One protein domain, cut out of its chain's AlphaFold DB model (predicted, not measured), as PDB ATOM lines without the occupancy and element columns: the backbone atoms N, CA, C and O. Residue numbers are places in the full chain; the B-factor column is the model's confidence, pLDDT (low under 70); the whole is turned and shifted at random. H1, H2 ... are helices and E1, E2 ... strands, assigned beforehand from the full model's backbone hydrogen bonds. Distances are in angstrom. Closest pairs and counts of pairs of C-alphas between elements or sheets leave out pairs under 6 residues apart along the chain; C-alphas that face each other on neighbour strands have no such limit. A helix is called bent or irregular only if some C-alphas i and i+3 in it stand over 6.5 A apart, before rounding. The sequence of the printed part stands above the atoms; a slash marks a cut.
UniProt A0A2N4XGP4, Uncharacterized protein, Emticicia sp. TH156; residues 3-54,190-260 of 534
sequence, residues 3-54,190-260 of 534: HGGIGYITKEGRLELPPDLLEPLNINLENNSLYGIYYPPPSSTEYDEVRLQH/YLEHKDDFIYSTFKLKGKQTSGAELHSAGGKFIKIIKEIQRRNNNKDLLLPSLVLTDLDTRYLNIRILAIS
ATOM      1  N   HIS A   3     -10.789   0.121 -54.922       77.50
ATOM      2  CA  HIS A   3     -10.831   1.307 -54.077       77.50
ATOM      3  C   HIS A   3     -11.771   1.001 -52.927       77.50
ATOM      4  O   HIS A   3     -12.963   0.833 -53.145       77.50
ATOM      5  N   GLY A   4     -11.239   0.921 -51.715       83.12
ATOM      6  CA  GLY A   4     -12.048   0.671 -50.534       83.12
ATOM      7  C   GLY A   4     -12.044   1.838 -49.568       83.12
ATOM      8  O   GLY A   4     -11.260   2.787 -49.674       83.12
ATOM      9  N   GLY A   5     -12.952   1.767 -48.610       86.00
ATOM     10  CA  GLY A   5     -12.989   2.721 -47.525       86.00
ATOM     11  C   GLY A   5     -14.170   2.514 -46.604       86.00
ATOM     12  O   GLY A   5     -15.005   1.625 -46.790       86.00
ATOM     13  N   ILE A   6     -14.228   3.374 -45.597       89.06
ATOM     14  CA  ILE A   6     -15.222   3.298 -44.540       89.06
ATOM     15  C   ILE A   6     -16.289   4.356 -44.780       89.06
ATOM     16  O   ILE A   6     -15.999   5.548 -44.859       89.06
ATOM     17  N   GLY A   7     -17.526   3.893 -44.894       92.50
ATOM     18  CA  GLY A   7     -18.723   4.714 -44.949       92.50
ATOM     19  C   GLY A   7     -19.638   4.434 -43.763       92.50
ATOM     20  O   GLY A   7     -19.290   3.726 -42.815       92.50
ATOM     21  N   TYR A   8     -20.843   4.987 -43.816       93.38
ATOM     22  CA  TYR A   8     -21.859   4.737 -42.803       93.38
ATOM     23  C   TYR A   8     -23.277   4.919 -43.346       93.38
ATOM     24  O   TYR A   8     -23.499   5.612 -44.338       93.38
ATOM     25  N   ILE A   9     -24.253   4.299 -42.681       93.31
ATOM     26  CA  ILE A   9     -25.682   4.502 -42.939       93.31
ATOM     27  C   ILE A   9     -26.269   5.294 -41.775       93.31
ATOM     28  O   ILE A   9     -26.167   4.875 -40.621       93.31
ATOM     29  N   THR A  10     -26.899   6.432 -42.065       91.38
ATOM     30  CA  THR A  10     -27.522   7.283 -41.041       91.38
ATOM     31  C   THR A  10     -28.784   6.642 -40.459       91.38
ATOM     32  O   THR A  10     -29.342   5.691 -41.009       91.38
ATOM     33  N   LYS A  11     -29.303   7.202 -39.359       87.44
ATOM     34  CA  LYS A  11     -30.593   6.783 -38.778       87.44
ATOM     35  C   LYS A  11     -31.760   6.946 -39.755       87.44
ATOM     36  O   LYS A  11     -32.705   6.166 -39.731       87.44
ATOM     37  N   GLU A  12     -31.667   7.932 -40.642       87.94
ATOM     38  CA  GLU A  12     -32.642   8.179 -41.707       87.94
ATOM     39  C   GLU A  12     -32.438   7.256 -42.919       87.94
ATOM     40  O   GLU A  12     -33.168   7.377 -43.897       87.94
ATOM     41  N   GLY A  13     -31.451   6.351 -42.883       86.00
ATOM     42  CA  GLY A  13     -31.161   5.410 -43.961       86.00
ATOM     43  C   GLY A  13     -30.499   6.046 -45.186       86.00
ATOM     44  O   GLY A  13     -30.653   5.547 -46.303       86.00
ATOM     45  N   ARG A  14     -29.781   7.160 -44.989       91.50
ATOM     46  CA  ARG A  14     -28.880   7.732 -46.000       91.50
ATOM     47  C   ARG A  14     -27.549   7.005 -45.953       91.50
ATOM     48  O   ARG A  14     -27.067   6.722 -44.862       91.50
ATOM     49  N   LEU A  15     -26.967   6.726 -47.109       94.31
ATOM     50  CA  LEU A  15     -25.660   6.094 -47.217       94.31
ATOM     51  C   LEU A  15     -24.604   7.170 -47.480       94.31
ATOM     52  O   LEU A  15     -24.711   7.922 -48.442       94.31
ATOM     53  N   GLU A  16     -23.592   7.240 -46.629       93.19
ATOM     54  CA  GLU A  16     -22.512   8.218 -46.694       93.19
ATOM     55  C   GLU A  16     -21.200   7.490 -46.968       93.19
ATOM     56  O   GLU A  16     -20.729   6.708 -46.141       93.19
ATOM     57  N   LEU A  17     -20.629   7.726 -48.148       91.75
ATOM     58  CA  LEU A  17     -19.405   7.074 -48.611       91.75
ATOM     59  C   LEU A  17     -18.206   8.034 -48.566       91.75
ATOM     60  O   LEU A  17     -18.387   9.256 -48.528       91.75
ATOM     61  N   PRO A  18     -16.967   7.517 -48.603       85.94
ATOM     62  CA  PRO A  18     -15.804   8.343 -48.890       85.94
ATOM     63  C   PRO A  18     -15.956   9.048 -50.252       85.94
ATOM     64  O   PRO A  18     -16.335   8.408 -51.235       85.94
ATOM     65  N   PRO A  19     -15.681  10.358 -50.353       80.75
ATOM     66  CA  PRO A  19     -15.898  11.126 -51.580       80.75
ATOM     67  C   PRO A  19     -14.931  10.800 -52.722       80.75
ATOM     68  O   PRO A  19     -15.223  11.156 -53.865       80.75
ATOM     69  N   ASP A  20     -13.812  10.147 -52.414       79.19
ATOM     70  CA  ASP A  20     -12.847   9.568 -53.349       79.19
ATOM     71  C   ASP A  20     -13.257   8.195 -53.871       79.19
ATOM     72  O   ASP A  20     -12.838   7.822 -54.961       79.19
ATOM     73  N   LEU A  21     -14.100   7.456 -53.140       86.00
ATOM     74  CA  LEU A  21     -14.467   6.084 -53.498       86.00
ATOM     75  C   LEU A  21     -15.031   6.001 -54.919       86.00
ATOM     76  O   LEU A  21     -14.745   5.056 -55.641       86.00
ATOM     77  N   LEU A  22     -15.832   6.989 -55.316       85.50
ATOM     78  CA  LEU A  22     -16.537   7.003 -56.599       85.50
ATOM     79  C   LEU A  22     -15.813   7.808 -57.684       85.50
ATOM     80  O   LEU A  22     -16.264   7.810 -58.829       85.50
ATOM     81  N   GLU A  23     -14.698   8.472 -57.358       83.19
ATOM     82  CA  GLU A  23     -13.895   9.204 -58.349       83.19
ATOM     83  C   GLU A  23     -13.427   8.320 -59.512       83.19
ATOM     84  O   GLU A  23     -13.596   8.749 -60.654       83.19
ATOM     85  N   PRO A  24     -12.952   7.076 -59.289       83.25
ATOM     86  CA  PRO A  24     -12.528   6.192 -60.374       83.25
ATOM     87  C   PRO A  24     -13.647   5.821 -61.349       83.25
ATOM     88  O   PRO A  24     -13.372   5.413 -62.473       83.25
ATOM     89  N   LEU A  25     -14.913   5.945 -60.936       81.94
ATOM     90  CA  LEU A  25     -16.046   5.722 -61.832       81.94
ATOM     91  C   LEU A  25     -16.309   6.920 -62.752       81.94
ATOM     92  O   LEU A  25     -17.002   6.772 -63.754       81.94
ATOM     93  N   ASN A  26     -15.787   8.102 -62.412       79.31
ATOM     94  CA  ASN A  26     -16.063   9.362 -63.098       79.31
ATOM     95  C   ASN A  26     -17.574   9.643 -63.259       79.31
ATOM     96  O   ASN A  26     -18.045  10.120 -64.292       79.31
ATOM     97  N   ILE A  27     -18.361   9.310 -62.228       75.00
ATOM     98  CA  ILE A  27     -19.821   9.452 -62.246       75.00
ATOM     99  C   ILE A  27     -20.225  10.690 -61.460       75.00
ATOM    100  O   ILE A  27     -20.046  10.758 -60.245       75.00
ATOM    101  N   ASN A  28     -20.862  11.644 -62.139       78.69
ATOM    102  CA  ASN A  28     -21.543  12.734 -61.453       78.69
ATOM    103  C   ASN A  28     -22.866  12.226 -60.856       78.69
ATOM    104  O   ASN A  28     -23.872  12.122 -61.560       78.69
ATOM    105  N   LEU A  29     -22.879  11.927 -59.559       76.31
ATOM    106  CA  LEU A  29     -24.063  11.402 -58.875       76.31
ATOM    107  C   LEU A  29     -25.253  12.372 -58.783       76.31
ATOM    108  O   LEU A  29     -26.335  11.938 -58.399       76.31
ATOM    109  N   GLU A  30     -25.085  13.651 -59.121       76.56
ATOM    110  CA  GLU A  30     -26.198  14.601 -59.229       76.56
ATOM    111  C   GLU A  30     -27.196  14.173 -60.312       76.56
ATOM    112  O   GLU A  30     -28.408  14.180 -60.100       76.56
ATOM    113  N   ASN A  31     -26.663  13.743 -61.456       79.50
ATOM    114  CA  ASN A  31     -27.443  13.352 -62.630       79.50
ATOM    115  C   ASN A  31     -27.514  11.835 -62.812       79.50
ATOM    116  O   ASN A  31     -28.289  11.338 -63.625       79.50
ATOM    117  N   ASN A  32     -26.713  11.091 -62.053       83.94
ATOM    118  CA  ASN A  32     -26.627   9.646 -62.151       83.94
ATOM    119  C   ASN A  32     -27.233   8.960 -60.932       83.94
ATOM    120  O   ASN A  32     -27.626   9.567 -59.936       83.94
ATOM    121  N   SER A  33     -27.373   7.647 -61.023       90.62
ATOM    122  CA  SER A  33     -27.883   6.837 -59.929       90.62
ATOM    123  C   SER A  33     -27.090   5.558 -59.823       90.62
ATOM    124  O   SER A  33     -26.609   5.034 -60.823       90.62
ATOM    125  N   LEU A  34     -27.005   5.053 -58.602       93.81
ATOM    126  CA  LEU A  34     -26.529   3.709 -58.343       93.81
ATOM    127  C   LEU A  34     -27.741   2.810 -58.131       93.81
ATOM    128  O   LEU A  34     -28.713   3.189 -57.475       93.81
ATOM    129  N   TYR A  35     -27.684   1.622 -58.695       95.06
ATOM    130  CA  TYR A  35     -28.666   0.571 -58.520       95.06
ATOM    131  C   TYR A  35     -28.060  -0.490 -57.635       95.06
ATOM    132  O   TYR A  35     -26.882  -0.795 -57.788       95.06
ATOM    133  N   GLY A  36     -28.847  -1.046 -56.727       95.56
ATOM    134  CA  GLY A  36     -28.338  -2.072 -55.840       95.56
ATOM    135  C   GLY A  36     -29.314  -3.172 -55.507       95.56
ATOM    136  O   GLY A  36     -30.495  -3.106 -55.849       95.56
ATOM    137  N   ILE A  37     -28.779  -4.190 -54.847       96.31
ATOM    138  CA  ILE A  37     -29.491  -5.374 -54.378       96.31
ATOM    139  C   ILE A  37     -28.901  -5.832 -53.044       96.31
ATOM    140  O   ILE A  37     -27.711  -5.642 -52.791       96.31
ATOM    141  N   TYR A  38     -29.747  -6.395 -52.182       95.56
ATOM    142  CA  TYR A  38     -29.297  -7.108 -50.992       95.56
ATOM    143  C   TYR A  38     -28.769  -8.485 -51.400       95.56
ATOM    144  O   TYR A  38     -29.475  -9.227 -52.076       95.56
ATOM    145  N   TYR A  39     -27.535  -8.800 -51.022       91.31
ATOM    146  CA  TYR A  39     -26.822  -9.990 -51.474       91.31
ATOM    147  C   TYR A  39     -26.115 -10.664 -50.284       91.31
ATOM    148  O   TYR A  39     -24.902 -10.542 -50.145       91.31
ATOM    149  N   PRO A  40     -26.844 -11.323 -49.367       87.69
ATOM    150  CA  PRO A  40     -26.222 -11.990 -48.230       87.69
ATOM    151  C   PRO A  40     -25.286 -13.116 -48.701       87.69
ATOM    152  O   PRO A  40     -25.590 -13.781 -49.698       87.69
ATOM    153  N   PRO A  41     -24.171 -13.371 -47.993       79.44
ATOM    154  CA  PRO A  41     -23.324 -14.515 -48.296       79.44
ATOM    155  C   PRO A  41     -24.127 -15.827 -48.206       79.44
ATOM    156  O   PRO A  41     -25.006 -15.952 -47.346       79.44
ATOM    157  N   PRO A  42     -23.862 -16.799 -49.097       73.06
ATOM    158  CA  PRO A  42     -24.583 -18.065 -49.113       73.06
ATOM    159  C   PRO A  42     -24.347 -18.842 -47.814       73.06
ATOM    160  O   PRO A  42     -23.222 -18.927 -47.330       73.06
ATOM    161  N   SER A  43     -25.398 -19.466 -47.278       63.03
ATOM    162  CA  SER A  43     -25.360 -20.262 -46.040       63.03
ATOM    163  C   SER A  43     -24.723 -21.652 -46.210       63.03
ATOM    164  O   SER A  43     -25.107 -22.595 -45.523       63.03
ATOM    165  N   SER A  44     -23.858 -21.837 -47.210       62.88
ATOM    166  CA  SER A  44     -23.199 -23.118 -47.466       62.88
ATOM    167  C   SER A  44     -22.035 -23.322 -46.500       62.88
ATOM    168  O   SER A  44     -21.291 -22.377 -46.244       62.88
ATOM    169  N   THR A  45     -21.820 -24.568 -46.076       51.03
ATOM    170  CA  THR A  45     -20.899 -24.979 -44.999       51.03
ATOM    171  C   THR A  45     -19.448 -24.505 -45.129       51.03
ATOM    172  O   THR A  45     -18.729 -24.462 -44.138       51.03
ATOM    173  N   GLU A  46     -18.989 -24.137 -46.329       57.34
ATOM    174  CA  GLU A  46     -17.638 -23.588 -46.549       57.34
ATOM    175  C   GLU A  46     -17.485 -22.122 -46.097       57.34
ATOM    176  O   GLU A  46     -16.365 -21.649 -45.927       57.34
ATOM    177  N   TYR A  47     -18.593 -21.406 -45.864       56.50
ATOM    178  CA  TYR A  47     -18.615 -19.999 -45.439       56.50
ATOM    179  C   TYR A  47     -19.268 -19.786 -44.067       56.50
ATOM    180  O   TYR A  47     -19.492 -18.639 -43.679       56.50
ATOM    181  N   ASP A  48     -19.524 -20.853 -43.303       56.56
ATOM    182  CA  ASP A  48     -20.146 -20.778 -41.967       56.56
ATOM    183  C   ASP A  48     -19.345 -19.911 -40.972       56.56
ATOM    184  O   ASP A  48     -19.865 -19.462 -39.946       56.56
ATOM    185  N   GLU A  49     -18.076 -19.631 -41.278       59.16
ATOM    186  CA  GLU A  49     -17.215 -18.747 -40.493       59.16
ATOM    187  C   GLU A  49     -17.487 -17.250 -40.732       59.16
ATOM    188  O   GLU A  49     -17.178 -16.420 -39.866       59.16
ATOM    189  N   VAL A  50     -18.104 -16.881 -41.864       61.53
ATOM    190  CA  VAL A  50     -18.398 -15.486 -42.214       61.53
ATOM    191  C   VAL A  50     -19.668 -15.034 -41.500       61.53
ATOM    192  O   VAL A  50     -20.792 -15.226 -41.957       61.53
ATOM    193  N   ARG A  51     -19.490 -14.388 -40.347       67.75
ATOM    194  CA  ARG A  51     -20.607 -13.942 -39.496       67.75
ATOM    195  C   ARG A  51     -21.344 -12.708 -40.010       67.75
ATOM    196  O   ARG A  51     -22.443 -12.426 -39.541       67.75
ATOM    197  N   LEU A  52     -20.749 -11.946 -40.926       74.44
ATOM    198  CA  LEU A  52     -21.374 -10.744 -41.472       74.44
ATOM    199  C   LEU A  52     -22.368 -11.119 -42.568       74.44
ATOM    200  O   LEU A  52     -21.983 -11.599 -43.627       74.44
ATOM    201  N   GLN A  53     -23.647 -10.855 -42.319       79.12
ATOM    202  CA  GLN A  53     -24.733 -11.287 -43.204       79.12
ATOM    203  C   GLN A  53     -25.266 -10.176 -44.114       79.12
ATOM    204  O   GLN A  53     -26.083 -10.429 -45.002       79.12
ATOM    205  N   HIS A  54     -24.868  -8.924 -43.876       90.00
ATOM    206  CA  HIS A  54     -25.540  -7.774 -44.469       90.00
ATOM    207  C   HIS A  54     -24.725  -7.119 -45.571       90.00
ATOM    208  O   HIS A  54     -24.143  -6.053 -45.385       90.00
ATOM    209  N   TYR A 190     -31.306 -12.197 -57.955       91.25
ATOM    210  CA  TYR A 190     -32.586 -11.495 -58.000       91.25
ATOM    211  C   TYR A 190     -33.719 -12.397 -58.503       91.25
ATOM    212  O   TYR A 190     -34.784 -12.432 -57.895       91.25
ATOM    213  N   LEU A 191     -33.511 -13.120 -59.609       90.06
ATOM    214  CA  LEU A 191     -34.546 -13.973 -60.194       90.06
ATOM    215  C   LEU A 191     -34.927 -15.148 -59.286       90.06
ATOM    216  O   LEU A 191     -36.109 -15.476 -59.196       90.06
ATOM    217  N   GLU A 192     -33.947 -15.741 -58.603       90.62
ATOM    218  CA  GLU A 192     -34.156 -16.823 -57.629       90.62
ATOM    219  C   GLU A 192     -34.993 -16.373 -56.422       90.62
ATOM    220  O   GLU A 192     -35.735 -17.174 -55.860       90.62
ATOM    221  N   HIS A 193     -34.927 -15.085 -56.063       92.25
ATOM    222  CA  HIS A 193     -35.592 -14.516 -54.886       92.25
ATOM    223  C   HIS A 193     -36.613 -13.426 -55.238       92.25
ATOM    224  O   HIS A 193     -36.950 -12.588 -54.400       92.25
ATOM    225  N   LYS A 194     -37.116 -13.406 -56.478       89.88
ATOM    226  CA  LYS A 194     -37.947 -12.307 -57.006       89.88
ATOM    227  C   LYS A 194     -39.222 -12.040 -56.195       89.88
ATOM    228  O   LYS A 194     -39.723 -10.916 -56.208       89.88
ATOM    229  N   ASP A 195     -39.730 -13.066 -55.513       92.75
ATOM    230  CA  ASP A 195     -40.953 -13.014 -54.708       92.75
ATOM    231  C   ASP A 195     -40.699 -12.484 -53.285       92.75
ATOM    232  O   ASP A 195     -41.640 -12.164 -52.556       92.75
ATOM    233  N   ASP A 196     -39.433 -12.338 -52.888       94.75
ATOM    234  CA  ASP A 196     -39.044 -11.816 -51.589       94.75
ATOM    235  C   ASP A 196     -38.529 -10.370 -51.693       94.75
ATOM    236  O   ASP A 196     -37.507 -10.047 -52.303       94.75
ATOM    237  N   PHE A 197     -39.260  -9.468 -51.035       94.56
ATOM    238  CA  PHE A 197     -39.027  -8.030 -51.075       94.56
ATOM    239  C   PHE A 197     -37.608  -7.606 -50.664       94.56
ATOM    240  O   PHE A 197     -37.119  -6.607 -51.202       94.56
ATOM    241  N   ILE A 198     -36.932  -8.318 -49.752       94.25
ATOM    242  CA  ILE A 198     -35.584  -7.902 -49.316       94.25
ATOM    243  C   ILE A 198     -34.551  -7.996 -50.441       94.25
ATOM    244  O   ILE A 198     -33.629  -7.188 -50.476       94.25
ATOM    245  N   TYR A 199     -34.757  -8.903 -51.397       94.44
ATOM    246  CA  TYR A 199     -33.885  -9.105 -52.558       94.44
ATOM    247  C   TYR A 199     -34.282  -8.236 -53.753       94.44
ATOM    248  O   TYR A 199     -33.692  -8.312 -54.830       94.44
ATOM    249  N   SER A 200     -35.289  -7.380 -53.590       93.94
ATOM    250  CA  SER A 200     -35.714  -6.493 -54.659       93.94
ATOM    251  C   SER A 200     -34.679  -5.390 -54.917       93.94
ATOM    252  O   SER A 200     -34.089  -4.819 -54.000       93.94
ATOM    253  N   THR A 201     -34.475  -5.046 -56.189       95.50
ATOM    254  CA  THR A 201     -33.503  -4.008 -56.559       95.50
ATOM    255  C   THR A 201     -33.940  -2.626 -56.079       95.50
ATOM    256  O   THR A 201     -35.130  -2.302 -56.066       95.50
ATOM    257  N   PHE A 202     -32.992  -1.778 -55.698       95.44
ATOM    258  CA  PHE A 202     -33.239  -0.410 -55.245       95.44
ATOM    259  C   PHE A 202     -32.359   0.593 -55.993       95.44
ATOM    260  O   PHE A 202     -31.415   0.225 -56.686       95.44
ATOM    261  N   LYS A 203     -32.691   1.879 -55.862       94.75
ATOM    262  CA  LYS A 203     -32.001   2.986 -56.526       94.75
ATOM    263  C   LYS A 203     -31.551   4.017 -55.494       94.75
ATOM    264  O   LYS A 203     -32.327   4.394 -54.612       94.75
ATOM    265  N   LEU A 204     -30.310   4.470 -55.621       93.94
ATOM    266  CA  LEU A 204     -29.690   5.518 -54.821       93.94
ATOM    267  C   LEU A 204     -29.297   6.702 -55.719       93.94
ATOM    268  O   LEU A 204     -28.792   6.499 -56.823       93.94
ATOM    269  N   LYS A 205     -29.527   7.931 -55.252       91.38
ATOM    270  CA  LYS A 205     -29.162   9.184 -55.942       91.38
ATOM    271  C   LYS A 205     -28.213  10.012 -55.086       91.38
ATOM    272  O   LYS A 205     -28.404  10.067 -53.872       91.38
ATOM    273  N   GLY A 206     -27.229  10.660 -55.705       87.62
ATOM    274  CA  GLY A 206     -26.349  11.580 -54.989       87.62
ATOM    275  C   GLY A 206     -26.999  12.927 -54.716       87.62
ATOM    276  O   GLY A 206     -27.936  13.334 -55.403       87.62
ATOM    277  N   LYS A 207     -26.470  13.643 -53.724       79.44
ATOM    278  CA  LYS A 207     -26.794  15.051 -53.471       79.44
ATOM    279  C   LYS A 207     -25.724  15.980 -54.061       79.44
ATOM    280  O   LYS A 207     -24.532  15.722 -53.898       79.44
ATOM    281  N   GLN A 208     -26.160  17.093 -54.665       57.75
ATOM    282  CA  GLN A 208     -25.328  18.122 -55.330       57.75
ATOM    283  C   GLN A 208     -24.078  18.558 -54.541       57.75
ATOM    284  O   GLN A 208     -23.043  18.849 -55.124       57.75
ATOM    285  N   THR A 209     -24.155  18.632 -53.210       54.94
ATOM    286  CA  THR A 209     -23.199  19.410 -52.402       54.94
ATOM    287  C   THR A 209     -22.073  18.598 -51.752       54.94
ATOM    288  O   THR A 209     -21.190  19.180 -51.113       54.94
ATOM    289  N   SER A 210     -22.107  17.264 -51.827       55.66
ATOM    290  CA  SER A 210     -21.192  16.411 -51.045       55.66
ATOM    291  C   SER A 210     -20.602  15.214 -51.794       55.66
ATOM    292  O   SER A 210     -19.735  14.550 -51.227       55.66
ATOM    293  N   GLY A 211     -21.030  14.937 -53.035       57.69
ATOM    294  CA  GLY A 211     -20.448  13.929 -53.938       57.69
ATOM    295  C   GLY A 211     -20.492  12.469 -53.463       57.69
ATOM    296  O   GLY A 211     -20.140  11.586 -54.231       57.69
ATOM    297  N   ALA A 212     -20.914  12.209 -52.224       73.94
ATOM    298  CA  ALA A 212     -20.826  10.896 -51.584       73.94
ATOM    299  C   ALA A 212     -21.995  10.588 -50.630       73.94
ATOM    300  O   ALA A 212     -22.056   9.498 -50.066       73.94
ATOM    301  N   GLU A 213     -22.917  11.540 -50.448       89.69
ATOM    302  CA  GLU A 213     -24.191  11.310 -49.761       89.69
ATOM    303  C   GLU A 213     -25.189  10.735 -50.769       89.69
ATOM    304  O   GLU A 213     -25.538  11.388 -51.758       89.69
ATOM    305  N   LEU A 214     -25.634   9.507 -50.517       91.75
ATOM    306  CA  LEU A 214     -26.538   8.730 -51.353       91.75
ATOM    307  C   LEU A 214     -27.892   8.552 -50.657       91.75
ATOM    308  O   LEU A 214     -28.003   8.005 -49.556       91.75
ATOM    309  N   HIS A 215     -28.953   8.977 -51.339       92.00
ATOM    310  CA  HIS A 215     -30.329   8.909 -50.859       92.00
ATOM    311  C   HIS A 215     -31.118   7.824 -51.577       92.00
ATOM    312  O   HIS A 215     -31.015   7.663 -52.793       92.00
ATOM    313  N   SER A 216     -31.987   7.130 -50.842       91.38
ATOM    314  CA  SER A 216     -32.884   6.144 -51.437       91.38
ATOM    315  C   SER A 216     -33.970   6.800 -52.288       91.38
ATOM    316  O   SER A 216     -34.899   7.416 -51.763       91.38
ATOM    317  N   ALA A 217     -33.907   6.598 -53.605       87.31
ATOM    318  CA  ALA A 217     -34.987   6.982 -54.503       87.31
ATOM    319  C   ALA A 217     -36.233   6.134 -54.190       87.31
ATOM    320  O   ALA A 217     -36.187   4.902 -54.202       87.31
ATOM    321  N   GLY A 218     -37.337   6.795 -53.831       86.88
ATOM    322  CA  GLY A 218     -38.580   6.131 -53.415       86.88
ATOM    323  C   GLY A 218     -38.506   5.395 -52.064       86.88
ATOM    324  O   GLY A 218     -39.426   4.649 -51.725       86.88
ATOM    325  N   GLY A 219     -37.424   5.563 -51.291       92.44
ATOM    326  CA  GLY A 219     -37.267   4.980 -49.951       92.44
ATOM    327  C   GLY A 219     -37.111   3.452 -49.906       92.44
ATOM    328  O   GLY A 219     -37.174   2.865 -48.826       92.44
ATOM    329  N   LYS A 220     -36.935   2.784 -51.054       94.06
ATOM    330  CA  LYS A 220     -36.915   1.316 -51.151       94.06
ATOM    331  C   LYS A 220     -35.755   0.673 -50.384       94.06
ATOM    332  O   LYS A 220     -35.979  -0.299 -49.675       94.06
ATOM    333  N   PHE A 221     -34.560   1.261 -50.444       94.44
ATOM    334  CA  PHE A 221     -33.383   0.801 -49.690       94.44
ATOM    335  C   PHE A 221     -33.655   0.785 -48.179       94.44
ATOM    336  O   PHE A 221     -33.388  -0.196 -47.495       94.44
ATOM    337  N   ILE A 222     -34.298   1.838 -47.669       92.62
ATOM    338  CA  ILE A 222     -34.652   1.958 -46.250       92.62
ATOM    339  C   ILE A 222     -35.693   0.907 -45.858       92.62
ATOM    340  O   ILE A 222     -35.604   0.318 -44.783       92.62
ATOM    341  N   LYS A 223     -36.687   0.662 -46.719       94.69
ATOM    342  CA  LYS A 223     -37.694  -0.384 -46.490       94.69
ATOM    343  C   LYS A 223     -37.053  -1.773 -46.432       94.69
ATOM    344  O   LYS A 223     -37.427  -2.546 -45.560       94.69
ATOM    345  N   ILE A 224     -36.081  -2.058 -47.302       94.19
ATOM    346  CA  ILE A 224     -35.316  -3.314 -47.285       94.19
ATOM    347  C   ILE A 224     -34.567  -3.465 -45.957       94.19
ATOM    348  O   ILE A 224     -34.739  -4.476 -45.286       94.19
ATOM    349  N   ILE A 225     -33.826  -2.441 -45.516       91.88
ATOM    350  CA  ILE A 225     -33.113  -2.476 -44.224       91.88
ATOM    351  C   ILE A 225     -34.076  -2.735 -43.058       91.88
ATOM    352  O   ILE A 225     -33.802  -3.575 -42.205       91.88
ATOM    353  N   LYS A 226     -35.221  -2.042 -43.022       91.12
ATOM    354  CA  LYS A 226     -36.234  -2.231 -41.971       91.12
ATOM    355  C   LYS A 226     -36.846  -3.631 -41.985       91.12
ATOM    356  O   LYS A 226     -37.151  -4.176 -40.929       91.12
ATOM    357  N   GLU A 227     -37.029  -4.214 -43.163       93.06
ATOM    358  CA  GLU A 227     -37.538  -5.576 -43.295       93.06
ATOM    359  C   GLU A 227     -36.501  -6.614 -42.834       93.06
ATOM    360  O   GLU A 227     -36.859  -7.542 -42.111       93.06
ATOM    361  N   ILE A 228     -35.216  -6.412 -43.146       90.81
ATOM    362  CA  ILE A 228     -34.108  -7.224 -42.610       90.81
ATOM    363  C   ILE A 228     -34.087  -7.147 -41.075       90.81
ATOM    364  O   ILE A 228     -34.081  -8.174 -40.398       90.81
ATOM    365  N   GLN A 229     -34.165  -5.933 -40.515       87.50
ATOM    366  CA  GLN A 229     -34.262  -5.708 -39.067       87.50
ATOM    367  C   GLN A 229     -35.433  -6.473 -38.443       87.50
ATOM    368  O   GLN A 229     -35.263  -7.151 -37.430       87.50
ATOM    369  N   ARG A 230     -36.614  -6.400 -39.072       89.44
ATOM    370  CA  ARG A 230     -37.826  -7.082 -38.611       89.44
ATOM    371  C   ARG A 230     -37.652  -8.601 -38.584       89.44
ATOM    372  O   ARG A 230     -38.062  -9.226 -37.611       89.44
ATOM    373  N   ARG A 231     -37.051  -9.193 -39.622       89.25
ATOM    374  CA  ARG A 231     -36.830 -10.650 -39.722       89.25
ATOM    375  C   ARG A 231     -35.827 -11.164 -38.695       89.25
ATOM    376  O   ARG A 231     -36.048 -12.222 -38.115       89.25
ATOM    377  N   ASN A 232     -34.800 -10.373 -38.397       81.62
ATOM    378  CA  ASN A 232     -33.748 -10.750 -37.453       81.62
ATOM    379  C   ASN A 232     -34.042 -10.295 -36.009       81.62
ATOM    380  O   ASN A 232     -33.131 -10.195 -35.186       81.62
ATOM    381  N   ASN A 233     -35.303  -9.986 -35.674       77.56
ATOM    382  CA  ASN A 233     -35.716  -9.497 -34.351       77.56
ATOM    383  C   ASN A 233     -34.854  -8.322 -33.835       77.56
ATOM    384  O   ASN A 233     -34.531  -8.257 -32.648       77.56
ATOM    385  N   ASN A 234     -34.466  -7.401 -34.726       64.00
ATOM    386  CA  ASN A 234     -33.602  -6.243 -34.464       64.00
ATOM    387  C   ASN A 234     -32.197  -6.569 -33.922       64.00
ATOM    388  O   ASN A 234     -31.546  -5.685 -33.365       64.00
ATOM    389  N   LYS A 235     -31.710  -7.807 -34.056       65.94
ATOM    390  CA  LYS A 235     -30.416  -8.192 -33.476       65.94
ATOM    391  C   LYS A 235     -29.214  -7.789 -34.335       65.94
ATOM    392  O   LYS A 235     -28.199  -7.394 -33.770       65.94
ATOM    393  N   ASP A 236     -29.350  -7.796 -35.665       69.56
ATOM    394  CA  ASP A 236     -28.155  -7.896 -36.524       69.56
ATOM    395  C   ASP A 236     -27.807  -6.645 -37.340       69.56
ATOM    396  O   ASP A 236     -26.625  -6.358 -37.492       69.56
ATOM    397  N   LEU A 237     -28.780  -5.849 -37.809       76.00
ATOM    398  CA  LEU A 237     -28.529  -4.625 -38.596       76.00
ATOM    399  C   LEU A 237     -29.229  -3.400 -38.005       76.00
ATOM    400  O   LEU A 237     -30.197  -2.894 -38.563       76.00
ATOM    401  N   LEU A 238     -28.767  -2.901 -36.862       79.62
ATOM    402  CA  LEU A 238     -29.323  -1.684 -36.261       79.62
ATOM    403  C   LEU A 238     -28.785  -0.422 -36.944       79.62
ATOM    404  O   LEU A 238     -27.573  -0.275 -37.107       79.62
ATOM    405  N   LEU A 239     -29.688   0.501 -37.297       80.75
ATOM    406  CA  LEU A 239     -29.319   1.839 -37.758       80.75
ATOM    407  C   LEU A 239     -29.043   2.766 -36.557       80.75
ATOM    408  O   LEU A 239     -29.810   2.765 -35.591       80.75
ATOM    409  N   PRO A 240     -28.008   3.615 -36.622       84.44
ATOM    410  CA  PRO A 240     -27.115   3.782 -37.757       84.44
ATOM    411  C   PRO A 240     -26.021   2.699 -37.783       84.44
ATOM    412  O   PRO A 240     -25.668   2.142 -36.743       84.44
ATOM    413  N   SER A 241     -25.486   2.407 -38.966       86.56
ATOM    414  CA  SER A 241     -24.548   1.292 -39.171       86.56
ATOM    415  C   SER A 241     -23.243   1.772 -39.794       86.56
ATOM    416  O   SER A 241     -23.233   2.719 -40.581       86.56
ATOM    417  N   LEU A 242     -22.146   1.106 -39.449       90.00
ATOM    418  CA  LEU A 242     -20.874   1.230 -40.151       90.00
ATOM    419  C   LEU A 242     -20.997   0.523 -41.505       90.00
ATOM    420  O   LEU A 242     -21.728  -0.460 -41.622       90.00
ATOM    421  N   VAL A 243     -20.286   0.999 -42.521       91.50
ATOM    422  CA  VAL A 243     -20.205   0.315 -43.811       91.50
ATOM    423  C   VAL A 243     -18.754   0.180 -44.230       91.50
ATOM    424  O   VAL A 243     -18.023   1.168 -44.256       91.50
ATOM    425  N   LEU A 244     -18.365  -1.025 -44.634       90.38
ATOM    426  CA  LEU A 244     -17.156  -1.227 -45.422       90.38
ATOM    427  C   LEU A 244     -17.527  -1.199 -46.891       90.38
ATOM    428  O   LEU A 244     -18.508  -1.820 -47.302       90.38
ATOM    429  N   THR A 245     -16.747  -0.468 -47.672       90.69
ATOM    430  CA  THR A 245     -16.956  -0.361 -49.110       90.69
ATOM    431  C   THR A 245     -15.746  -0.831 -49.878       90.69
ATOM    432  O   THR A 245     -14.622  -0.564 -49.458       90.69
ATOM    433  N   ASP A 246     -15.992  -1.503 -50.997       90.38
ATOM    434  CA  ASP A 246     -14.973  -1.858 -51.983       90.38
ATOM    435  C   ASP A 246     -15.531  -1.657 -53.393       90.38
ATOM    436  O   ASP A 246     -16.594  -2.176 -53.728       90.38
ATOM    437  N   LEU A 247     -14.836  -0.876 -54.210       90.38
ATOM    438  CA  LEU A 247     -15.145  -0.613 -55.604       90.38
ATOM    439  C   LEU A 247     -14.212  -1.431 -56.499       90.38
ATOM    440  O   LEU A 247     -13.017  -1.146 -56.572       90.38
ATOM    441  N   ASP A 248     -14.783  -2.337 -57.292       90.62
ATOM    442  CA  ASP A 248     -14.099  -2.942 -58.432       90.62
ATOM    443  C   ASP A 248     -14.424  -2.166 -59.716       90.62
ATOM    444  O   ASP A 248     -15.477  -2.336 -60.346       90.62
ATOM    445  N   THR A 249     -13.482  -1.323 -60.143       86.00
ATOM    446  CA  THR A 249     -13.610  -0.524 -61.372       86.00
ATOM    447  C   THR A 249     -13.697  -1.374 -62.639       86.00
ATOM    448  O   THR A 249     -14.244  -0.928 -63.649       86.00
ATOM    449  N   ARG A 250     -13.208  -2.622 -62.606       85.44
ATOM    450  CA  ARG A 250     -13.231  -3.533 -63.760       85.44
ATOM    451  C   ARG A 250     -14.629  -4.054 -64.047       85.44
ATOM    452  O   ARG A 250     -14.915  -4.351 -65.203       85.44
ATOM    453  N   TYR A 251     -15.469  -4.164 -63.021       88.69
ATOM    454  CA  TYR A 251     -16.836  -4.672 -63.137       88.69
ATOM    455  C   TYR A 251     -17.900  -3.629 -62.807       88.69
ATOM    456  O   TYR A 251     -19.084  -3.947 -62.873       88.69
ATOM    457  N   LEU A 252     -17.503  -2.388 -62.498       90.56
ATOM    458  CA  LEU A 252     -18.420  -1.317 -62.108       90.56
ATOM    459  C   LEU A 252     -19.294  -1.693 -60.908       90.56
ATOM    460  O   LEU A 252     -20.481  -1.367 -60.871       90.56
ATOM    461  N   ASN A 253     -18.710  -2.380 -59.931       92.62
ATOM    462  CA  ASN A 253     -19.441  -2.873 -58.772       92.62
ATOM    463  C   ASN A 253     -18.847  -2.310 -57.494       92.62
ATOM    464  O   ASN A 253     -17.634  -2.323 -57.309       92.62
ATOM    465  N   ILE A 254     -19.721  -1.844 -56.612       93.81
ATOM    466  CA  ILE A 254     -19.388  -1.372 -55.278       93.81
ATOM    467  C   ILE A 254     -20.032  -2.347 -54.305       93.81
ATOM    468  O   ILE A 254     -21.256  -2.465 -54.258       93.81
ATOM    469  N   ARG A 255     -19.215  -3.044 -53.534       93.38
ATOM    470  CA  ARG A 255     -19.661  -3.850 -52.408       93.38
ATOM    471  C   ARG A 255     -19.849  -2.954 -51.193       93.38
ATOM    472  O   ARG A 255     -19.035  -2.067 -50.950       93.38
ATOM    473  N   ILE A 256     -20.917  -3.186 -50.445       93.62
ATOM    474  CA  ILE A 256     -21.288  -2.463 -49.231       93.62
ATOM    475  C   ILE A 256     -21.603  -3.502 -48.173       93.62
ATOM    476  O   ILE A 256     -22.680  -4.091 -48.155       93.62
ATOM    477  N   LEU A 257     -20.670  -3.676 -47.252       91.88
ATOM    478  CA  LEU A 257     -20.845  -4.549 -46.111       91.88
ATOM    479  C   LEU A 257     -21.301  -3.720 -44.919       91.88
ATOM    480  O   LEU A 257     -20.524  -2.952 -44.350       91.88
ATOM    481  N   ALA A 258     -22.574  -3.848 -44.562       91.75
ATOM    482  CA  ALA A 258     -23.142  -3.143 -43.431       91.75
ATOM    483  C   ALA A 258     -22.831  -3.891 -42.127       91.75
ATOM    484  O   ALA A 258     -23.167  -5.063 -41.956       91.75
ATOM    485  N   ILE A 259     -22.198  -3.187 -41.193       87.81
ATOM    486  CA  ILE A 259     -21.780  -3.701 -39.893       87.81
ATOM    487  C   ILE A 259     -22.581  -2.974 -38.813       87.81
ATOM    488  O   ILE A 259     -22.594  -1.740 -38.735       87.81
ATOM    489  N   SER A 260     -23.260  -3.732 -37.956       80.31
ATOM    490  CA  SER A 260     -23.976  -3.148 -36.821       80.31
ATOM    491  C   SER A 260     -23.030  -2.582 -35.774       80.31
ATOM    492  O   SER A 260     -21.875  -2.980 -35.666       80.31
TER     493      SER A 260
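AT A GLANCE: This is residues 3 to 54 and 190 to 260 of the 534 residues of an uncharacterized protein of Emticicia sp. TH156 (UniProt A0A2N4XGP4). Two small, strongly twisted sheets of three strands are set at an angle to each other like two sides of an incompletely closed barrel: residues 15 to 16 bridge E1 of one sheet and E4 of the other, while E6 and E2 come near each other without pairing. H1 packs beside the strands of the sheet E2 E3 E4, and residues 44 to 49 stick out as a free loop. The printed part has 123 residues, with one named helix and six named strands in the order E1 E2 E3 E4 H1 E5 E6; the sheet orders are E1 - E5 - E6 and E2 - E3 - E4, both antiparallel. The class is mixed, helices and strands, with under half of the residues in named elements. The whole is compact, with a radius of gyration of the C-alphas of 14.5 A and spans of 40 by 29 by 28 A.

IN THESE COORDINATES: E1, residues 3 to 9, begins at C-alpha 3 (-10.831, 1.307, -54.077) and is 18.8 A long. E2, residues 33 to 38, measures 16.6 A, E3, residues 202 to 206, 13.8 A, and E4, residues 213 to 216, 10.3 A. H1, residues 217 to 231, starts at C-alpha 217 (-34.987, 6.982, -54.503) and is 23.1 A long; it is irregular, with C-alphas 218 and 221 8.3 A apart. E5, residues 241 to 248, is 22.3 A long. E6, residues 253 to 259, is 19.0 A long and ends at C-alpha 259 (-21.780, -3.701, -39.893).

HOW THE PARTS SIT: E1 and E5 are antiparallel at 152 degrees, with N 7 and O 243 2.8 A apart, within hydrogen-bond range. E5 and E6 form a hairpin at 159 degrees, with N 255 and O 246 at 2.8 A. Residues 15 to 16 pair antiparallel with residues 8 to 9 of E1 and with residues 213 to 214 of E4. E3 and E4 form a hairpin at 146 degrees, with N 215 and O 205 at 2.8 A. E2 and E3 are antiparallel at 142 degrees, with N 204 and O 34 at 2.8 A. H1 is on this sheet but at the sheet's level, with a height over the sheet of 1.1 A; its closest C-alphas to E3 are those of Ala 217 and Lys 203, 5.4 A apart. In H1, 9 of 11 O i to N i+4 pairs are within hydrogen-bond range. H1 is not on the sheet E1 E5 E6.

THE WHOLE: The two C-alphas farthest apart are those of Thr 45 and Thr 209, at 45.1 A. Residues 55 to 189 are not printed, and C-alphas 54 and 190 are 15.7 A apart across the cut. The link from E1 to E2, 23 residues, is long. Mean pLDDT of the printed part is 84.5; residues 43 to 51, 208 to 211 and 234 to 236 are under 70.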